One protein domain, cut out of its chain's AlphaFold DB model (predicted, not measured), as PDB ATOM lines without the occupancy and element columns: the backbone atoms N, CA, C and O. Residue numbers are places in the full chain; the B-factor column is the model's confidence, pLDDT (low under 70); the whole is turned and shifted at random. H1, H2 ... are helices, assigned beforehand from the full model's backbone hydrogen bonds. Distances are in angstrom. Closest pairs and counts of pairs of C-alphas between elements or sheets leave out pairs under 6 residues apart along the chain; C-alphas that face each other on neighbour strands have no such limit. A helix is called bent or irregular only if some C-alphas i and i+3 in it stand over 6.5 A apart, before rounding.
ATOM      1  N   ALA A   3       7.794 -47.453  22.158       55.41
ATOM      2  CA  ALA A   3       8.081 -46.701  20.936       55.41
ATOM      3  C   ALA A   3       6.842 -46.016  20.321       55.41
ATOM      4  O   ALA A   3       6.969 -44.931  19.767       55.41
ATOM      5  N   GLY A   4       5.644 -46.602  20.461       60.09
ATOM      6  CA  GLY A   4       4.413 -46.053  19.870       60.09
ATOM      7  C   GLY A   4       3.948 -44.735  20.500       60.09
ATOM      8  O   GLY A   4       3.529 -43.831  19.786       60.09
ATOM      9  N   ILE A   5       4.089 -44.594  21.823       62.00
ATOM     10  CA  ILE A   5       3.718 -43.362  22.544       62.00
ATOM     11  C   ILE A   5       4.636 -42.208  22.122       62.00
ATOM     12  O   ILE A   5       4.172 -41.100  21.865       62.00
ATOM     13  N   ILE A   6       5.938 -42.485  21.999       62.06
ATOM     14  CA  ILE A   6       6.944 -41.489  21.610       62.06
ATOM     15  C   ILE A   6       6.719 -41.036  20.160       62.06
ATOM     16  O   ILE A   6       6.704 -39.837  19.893       62.06
ATOM     17  N   ALA A   7       6.484 -41.973  19.234       63.62
ATOM     18  CA  ALA A   7       6.248 -41.660  17.823       63.62
ATOM     19  C   ALA A   7       4.985 -40.805  17.605       63.62
ATOM     20  O   ALA A   7       5.026 -39.833  16.852       63.62
ATOM     21  N   ALA A   8       3.886 -41.117  18.301       67.88
ATOM     22  CA  ALA A   8       2.647 -40.344  18.210       67.88
ATOM     23  C   ALA A   8       2.803 -38.915  18.762       67.88
ATOM     24  O   ALA A   8       2.305 -37.961  18.165       67.88
ATOM     25  N   ALA A   9       3.526 -38.748  19.875       68.81
ATOM     26  CA  ALA A   9       3.770 -37.433  20.464       68.81
ATOM     27  C   ALA A   9       4.608 -36.530  19.541       68.81
ATOM     28  O   ALA A   9       4.254 -35.369  19.337       68.81
ATOM     29  N   VAL A  10       5.673 -37.070  18.936       69.00
ATOM     30  CA  VAL A  10       6.529 -36.325  17.994       69.00
ATOM     31  C   VAL A  10       5.777 -35.983  16.704       69.00
ATOM     32  O   VAL A  10       5.919 -34.872  16.201       69.00
ATOM     33  N   GLY A  11       4.951 -36.899  16.187       72.31
ATOM     34  CA  GLY A  11       4.149 -36.659  14.984       72.31
ATOM     35  C   GLY A  11       3.090 -35.564  15.158       72.31
ATOM     36  O   GLY A  11       2.891 -34.767  14.248       72.31
ATOM     37  N   ASN A  12       2.447 -35.490  16.330       69.19
ATOM     38  CA  ASN A  12       1.356 -34.539  16.585       69.19
ATOM     39  C   ASN A  12       1.819 -33.176  17.117       69.19
ATOM     40  O   ASN A  12       1.178 -32.164  16.846       69.19
ATOM     41  N   HIS A  13       2.903 -33.134  17.897       70.44
ATOM     42  CA  HIS A  13       3.347 -31.916  18.590       70.44
ATOM     43  C   HIS A  13       4.715 -31.405  18.123       70.44
ATOM     44  O   HIS A  13       5.191 -30.378  18.610       70.44
ATOM     45  N   GLY A  14       5.331 -32.095  17.160       67.81
ATOM     46  CA  GLY A  14       6.658 -31.784  16.655       67.81
ATOM     47  C   GLY A  14       7.775 -32.174  17.624       67.81
ATOM     48  O   GLY A  14       7.565 -32.638  18.745       67.81
ATOM     49  N   ASN A  15       9.008 -31.977  17.168       68.56
ATOM     50  CA  ASN A  15      10.200 -32.112  17.994       68.56
ATOM     51  C   ASN A  15      10.501 -30.765  18.672       68.56
ATOM     52  O   ASN A  15      10.645 -29.750  17.991       68.56
ATOM     53  N   ARG A  16      10.644 -30.761  20.001       63.88
ATOM     54  CA  ARG A  16      11.251 -29.648  20.741       63.88
ATOM     55  C   ARG A  16      12.605 -30.076  21.281       63.88
ATOM     56  O   ARG A  16      12.694 -30.988  22.100       63.88
ATOM     57  N   THR A  17      13.645 -29.348  20.892       67.00
ATOM     58  CA  THR A  17      14.960 -29.476  21.513       67.00
ATOM     59  C   THR A  17      14.882 -28.932  22.934       67.00
ATOM     60  O   THR A  17      14.616 -27.750  23.146       67.00
ATOM     61  N   LEU A  18      15.097 -29.803  23.917       64.06
ATOM     62  CA  LEU A  18      15.218 -29.393  25.310       64.06
ATOM     63  C   LEU A  18      16.680 -29.013  25.578       64.06
ATOM     64  O   LEU A  18      17.548 -29.874  25.442       64.06
ATOM     65  N   PRO A  19      16.985 -27.760  25.964       71.69
ATOM     66  CA  PRO A  19      18.362 -27.347  26.236       71.69
ATOM     67  C   PRO A  19      18.959 -28.063  27.456       71.69
ATOM     68  O   PRO A  19      20.173 -28.224  27.545       71.69
ATOM     69  N   LYS A  20      18.113 -28.515  28.391       76.19
ATOM     70  CA  LYS A  20      18.473 -29.413  29.493       76.19
ATOM     71  C   LYS A  20      17.353 -30.442  29.705       76.19
ATOM     72  O   LYS A  20      16.188 -30.075  29.545       76.19
ATOM     73  N   PRO A  21      17.671 -31.698  30.066       76.81
ATOM     74  CA  PRO A  21      16.658 -32.682  30.435       76.81
ATOM     75  C   PRO A  21      15.839 -32.195  31.634       76.81
ATOM     76  O   PRO A  21      16.415 -31.674  32.592       76.81
ATOM     77  N   TYR A  22      14.520 -32.393  31.600       69.38
ATOM     78  CA  TYR A  22      13.676 -32.123  32.763       69.38
ATOM     79  C   TYR A  22      14.040 -33.062  33.911       69.38
ATOM     80  O   TYR A  22      14.215 -34.270  33.718       69.38
ATOM     81  N   ARG A  23      14.128 -32.511  35.117       70.69
ATOM     82  CA  ARG A  23      14.258 -33.298  36.341       70.69
ATOM     83  C   ARG A  23      12.868 -33.750  36.770       70.69
ATOM     84  O   ARG A  23      11.887 -33.043  36.574       70.69
ATOM     85  N   ALA A  24      12.773 -34.903  37.430       67.56
ATOM     86  CA  ALA A  24      11.499 -35.365  37.991       67.56
ATOM     87  C   ALA A  24      10.873 -34.333  38.957       67.56
ATOM     88  O   ALA A  24       9.654 -34.274  39.095       67.56
ATOM     89  N   SER A  25      11.700 -33.481  39.578       66.00
ATOM     90  CA  SER A  25      11.268 -32.354  40.408       66.00
ATOM     91  C   SER A  25      10.452 -31.297  39.664       66.00
ATOM     92  O   SER A  25       9.617 -30.666  40.297       66.00
ATOM     93  N   ASP A  26      10.657 -31.123  38.356       68.19
ATOM     94  CA  ASP A  26      10.014 -30.062  37.564       68.19
ATOM     95  C   ASP A  26       8.517 -30.333  37.338       68.19
ATOM     96  O   ASP A  26       7.749 -29.424  37.038       68.19
ATOM     97  N   PHE A  27       8.099 -31.591  37.501       69.31
ATOM     98  CA  PHE A  27       6.716 -32.042  37.338       69.31
ATOM     99  C   PHE A  27       6.005 -32.299  38.669       69.31
ATOM    100  O   PHE A  27       4.831 -32.669  38.674       69.31
ATOM    101  N   MET A  28       6.697 -32.133  39.800       66.50
ATOM    102  CA  MET A  28       6.082 -32.259  41.117       66.50
ATOM    103  C   MET A  28       5.708 -30.871  41.647       66.50
ATOM    104  O   MET A  28       6.526 -29.955  41.555       66.50
ATOM    105  N   PRO A  29       4.512 -30.697  42.239       64.88
ATOM    106  CA  PRO A  29       4.177 -29.459  42.933       64.88
ATOM    107  C   PRO A  29       5.247 -29.161  43.990       64.88
ATOM    108  O   PRO A  29       5.770 -30.088  44.617       64.88
ATOM    109  N   TYR A  30       5.578 -27.875  44.165       60.66
ATOM    110  CA  TYR A  30       6.508 -27.381  45.184       60.66
ATOM    111  C   TYR A  30       5.966 -27.696  46.587       60.66
ATOM    112  O   TYR A  30       5.415 -26.847  47.280       60.66
ATOM    113  N   LEU A  31       6.109 -28.945  47.016       65.50
ATOM    114  CA  LEU A  31       6.110 -29.288  48.423       65.50
ATOM    115  C   LEU A  31       7.434 -28.752  48.978       65.50
ATOM    116  O   LEU A  31       8.474 -29.041  48.373       65.50
ATOM    117  N   PRO A  32       7.436 -27.968  50.069       64.12
ATOM    118  CA  PRO A  32       8.667 -27.609  50.754       64.12
ATOM    119  C   PRO A  32       9.362 -28.910  51.154       64.12
ATOM    120  O   PRO A  32       8.929 -29.622  52.059       64.12
ATOM    121  N   ARG A  33      10.396 -29.273  50.394       62.31
ATOM    122  CA  ARG A  33      11.176 -30.473  50.661       62.31
ATOM    123  C   ARG A  33      12.049 -30.142  51.857       62.31
ATOM    124  O   ARG A  33      12.872 -29.232  51.785       62.31
ATOM    125  N   VAL A  34      11.823 -30.846  52.960       69.44
ATOM    126  CA  VAL A  34      12.794 -30.878  54.053       69.44
ATOM    127  C   VAL A  34      14.103 -31.385  53.452       69.44
ATOM    128  O   VAL A  34      14.074 -32.264  52.590       69.44
ATOM    129  N   GLU A  35      15.224 -30.792  53.853       73.00
ATOM    130  CA  GLU A  35      16.549 -31.219  53.409       73.00
ATOM    131  C   GLU A  35      16.670 -32.742  53.555       73.00
ATOM    132  O   GLU A  35      16.364 -33.293  54.618       73.00
ATOM    133  N   GLU A  36      17.034 -33.425  52.465       62.44
ATOM    134  CA  GLU A  36      17.203 -34.876  52.466       62.44
ATOM    135  C   GLU A  36      18.333 -35.216  53.438       62.44
ATOM    136  O   GLU A  36      19.509 -35.016  53.142       62.44
ATOM    137  N   LYS A  37      17.969 -35.698  54.628       72.44
ATOM    138  CA  LYS A  37      18.916 -36.202  55.617       72.44
ATOM    139  C   LYS A  37      19.065 -37.700  55.398       72.44
ATOM    140  O   LYS A  37      18.157 -38.447  55.776       72.44
ATOM    141  N   PRO A  38      20.151 -38.156  54.759       72.38
ATOM    142  CA  PRO A  38      20.368 -39.579  54.598       72.38
ATOM    143  C   PRO A  38      20.513 -40.232  55.976       72.38
ATOM    144  O   PRO A  38      21.147 -39.686  56.879       72.38
ATOM    145  N   ILE A  39      19.896 -41.401  56.135       77.94
ATOM    146  CA  ILE A  39      20.012 -42.201  57.352       77.94
ATOM    147  C   ILE A  39      21.318 -42.991  57.248       77.94
ATOM    148  O   ILE A  39      21.385 -44.013  56.559       77.94
ATOM    149  N   PHE A  40      22.352 -42.478  57.908       81.31
ATOM    150  CA  PHE A  40      23.628 -43.154  58.092       81.31
ATOM    151  C   PHE A  40      23.821 -43.456  59.574       81.31
ATOM    152  O   PHE A  40      23.795 -42.546  60.403       81.31
ATOM    153  N   PHE A  41      24.001 -44.732  59.891       87.69
ATOM    154  CA  PHE A  41      24.452 -45.198  61.193       87.69
ATOM    155  C   PHE A  41      25.930 -45.573  61.113       87.69
ATOM    156  O   PHE A  41      26.383 -46.103  60.097       87.69
ATOM    157  N   ASP A  42      26.667 -45.317  62.192       88.81
ATOM    158  CA  ASP A  42      28.076 -45.712  62.307       88.81
ATOM    159  C   ASP A  42      28.231 -47.232  62.480       88.81
ATOM    160  O   ASP A  42      29.254 -47.800  62.104       88.81
ATOM    161  N   ASP A  43      27.207 -47.893  63.032       91.94
ATOM    162  CA  ASP A  43      27.157 -49.343  63.209       91.94
ATOM    163  C   ASP A  43      26.672 -50.044  61.919       91.94
ATOM    164  O   ASP A  43      25.521 -49.846  61.502       91.94
ATOM    165  N   PRO A  44      27.508 -50.897  61.293       88.38
ATOM    166  CA  PRO A  44      27.134 -51.661  60.106       88.38
ATOM    167  C   PRO A  44      25.916 -52.571  60.309       88.38
ATOM    168  O   PRO A  44      25.131 -52.747  59.373       88.38
ATOM    169  N   GLU A  45      25.730 -53.130  61.509       90.38
ATOM    170  CA  GLU A  45      24.601 -54.022  61.803       90.38
ATOM    171  C   GLU A  45      23.290 -53.235  61.896       90.38
ATOM    172  O   GLU A  45      22.271 -53.602  61.307       90.38
ATOM    173  N   GLN A  46      23.320 -52.075  62.552       90.06
ATOM    174  CA  GLN A  46      22.177 -51.165  62.600       90.06
ATOM    175  C   GLN A  46      21.804 -50.620  61.209       90.06
ATOM    176  O   GLN A  46      20.613 -50.502  60.875       90.06
ATOM    177  N   GLN A  47      22.804 -50.318  60.375       89.88
ATOM    178  CA  GLN A  47      22.593 -49.885  58.994       89.88
ATOM    179  C   GLN A  47      21.934 -50.991  58.159       89.88
ATOM    180  O   GLN A  47      20.958 -50.726  57.450       89.88
ATOM    181  N   SER A  48      22.422 -52.233  58.265       86.12
ATOM    182  CA  SER A  48      21.886 -53.375  57.517       86.12
ATOM    183  C   SER A  48      20.431 -53.670  57.907       86.12
ATOM    184  O   SER A  48      19.565 -53.765  57.030       86.12
ATOM    185  N   ALA A  49      20.124 -53.695  59.207       87.44
ATOM    186  CA  ALA A  49      18.776 -53.915  59.726       87.44
ATOM    187  C   ALA A  49      17.795 -52.828  59.258       87.44
ATOM    188  O   ALA A  49      16.665 -53.122  58.855       87.44
ATOM    189  N   THR A  50      18.234 -51.566  59.246       86.81
ATOM    190  CA  THR A  50      17.399 -50.450  58.784       86.81
ATOM    191  C   THR A  50      17.101 -50.546  57.290       86.81
ATOM    192  O   THR A  50      15.953 -50.348  56.883       86.81
ATOM    193  N   ILE A  51      18.093 -50.904  56.470       84.88
ATOM    194  CA  ILE A  51      17.895 -51.132  55.032       84.88
ATOM    195  C   ILE A  51      16.882 -52.259  54.811       84.88
ATOM    196  O   ILE A  51      15.931 -52.089  54.047       84.88
ATOM    197  N   LEU A  52      17.041 -53.389  55.503       85.38
ATOM    198  CA  LEU A  52      16.142 -54.534  55.357       85.38
ATOM    199  C   LEU A  52      14.700 -54.188  55.750       85.38
ATOM    200  O   LEU A  52      13.762 -54.563  55.039       85.38
ATOM    201  N   LYS A  53      14.520 -53.410  56.821       85.50
ATOM    202  CA  LYS A  53      13.206 -52.932  57.258       85.50
ATOM    203  C   LYS A  53      12.569 -51.981  56.247       85.50
ATOM    204  O   LYS A  53      11.404 -52.157  55.905       85.50
ATOM    205  N   LEU A  54      13.312 -50.990  55.752       83.56
ATOM    206  CA  LEU A  54      12.783 -49.979  54.829       83.56
ATOM    207  C   LEU A  54      12.470 -50.546  53.440       83.56
ATOM    208  O   LEU A  54      11.484 -50.144  52.827       83.56
ATOM    209  N   VAL A  55      13.291 -51.473  52.943       79.94
ATOM    210  CA  VAL A  55      13.131 -52.040  51.596       79.94
ATOM    211  C   VAL A  55      12.091 -53.157  51.575       79.94
ATOM    212  O   VAL A  55      11.297 -53.236  50.639       79.94
ATOM    213  N   PHE A  56      12.084 -54.029  52.587       83.75
ATOM    214  CA  PHE A  56      11.287 -55.260  52.556       83.75
ATOM    215  C   PHE A  56      10.145 -55.299  53.572       83.75
ATOM    216  O   PHE A  56       9.396 -56.276  53.578       83.75
ATOM    217  N   ASN A  57      10.002 -54.278  54.424       76.00
ATOM    218  CA  ASN A  57       9.044 -54.257  55.533       76.00
ATOM    219  C   ASN A  57       9.137 -55.514  56.424       76.00
ATOM    220  O   ASN A  57       8.129 -56.023  56.911       76.00
TER     221      ASN A  57
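This is residues 3 to 57 of the 59 residues of an uncharacterized protein of Burkholderia pseudomallei (UniProt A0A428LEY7). The model is a strung-out, winding chain with a helix near each end, H1 at residues 3 to 13 and H3 at residues 44 to 56, and a single short helical turn, H2, on the path between them. The three helices are far enough apart that no two of them touch, and they build no common core; residues 3 to 38 and 52 to 57 stand free. The printed part has 55 residues with three named helices, H1, H2 and H3 in that order along the chain, and no named strand, and the class is all helix. The whole is extended, with a radius of gyration of the C-alphas of 20.2 A, and its C-alphas span 54 by 27 by 19 A, which is only just elongated.

From the first printed residue on, H1, residues 3 to 13, touches no helix. A short link of 10 residues joins it to H2, residues 24 to 27, and H1 and H2 are apart, with no C-alpha of the one within 8 A of the other. H2 is also apart from H3, residues 44 to 56, which follows after a long link of 16 residues. H1 and H3 are apart as well. The N-to-C direction of H1 has its largest component, 0.92, along y, while that of H3 has its largest, -0.85, along x. In H1 and H3 every O i to N i+4 pair is within hydrogen-bond range; H2, with four residues, is too short for such a pair, and its one O i to N i+3 pair, the O of Ala 24 and the N of Phe 27, is within range.

H1 runs from Ala 3, with its C-alpha at (8.081, -46.701, 20.936), to His 13, and measures 15.7 A from first to last C-alpha. H2 runs from Ala 24, with its C-alpha at (11.499, -35.365, 37.991), to Phe 27. H3, the longest helix with 13 residues, runs from Pro 44 to Phe 56, whose C-alpha is at (11.287, -55.260, 52.556), and measures 17.9 A. No helix is bent or irregular.

The two C-alphas farthest apart are those of Asn 12 and Asp 43, at 55.3 A, and the first and last printed C-alphas, of Ala 3 and Asn 57, are 35.4 A apart. The printed part has no cut. The long link, residues 28 to 43, has no named element, and its C-alphas lie 10 to 28 A from the mean of all C-alphas. The mean pLDDT of the printed part is 73.6, and 27 residues are under 70, among them residues 3 to 10, 14 to 18 and 24 to 34. The mean pLDDT is 66 for H1, 68 for H2 and 86 for H3.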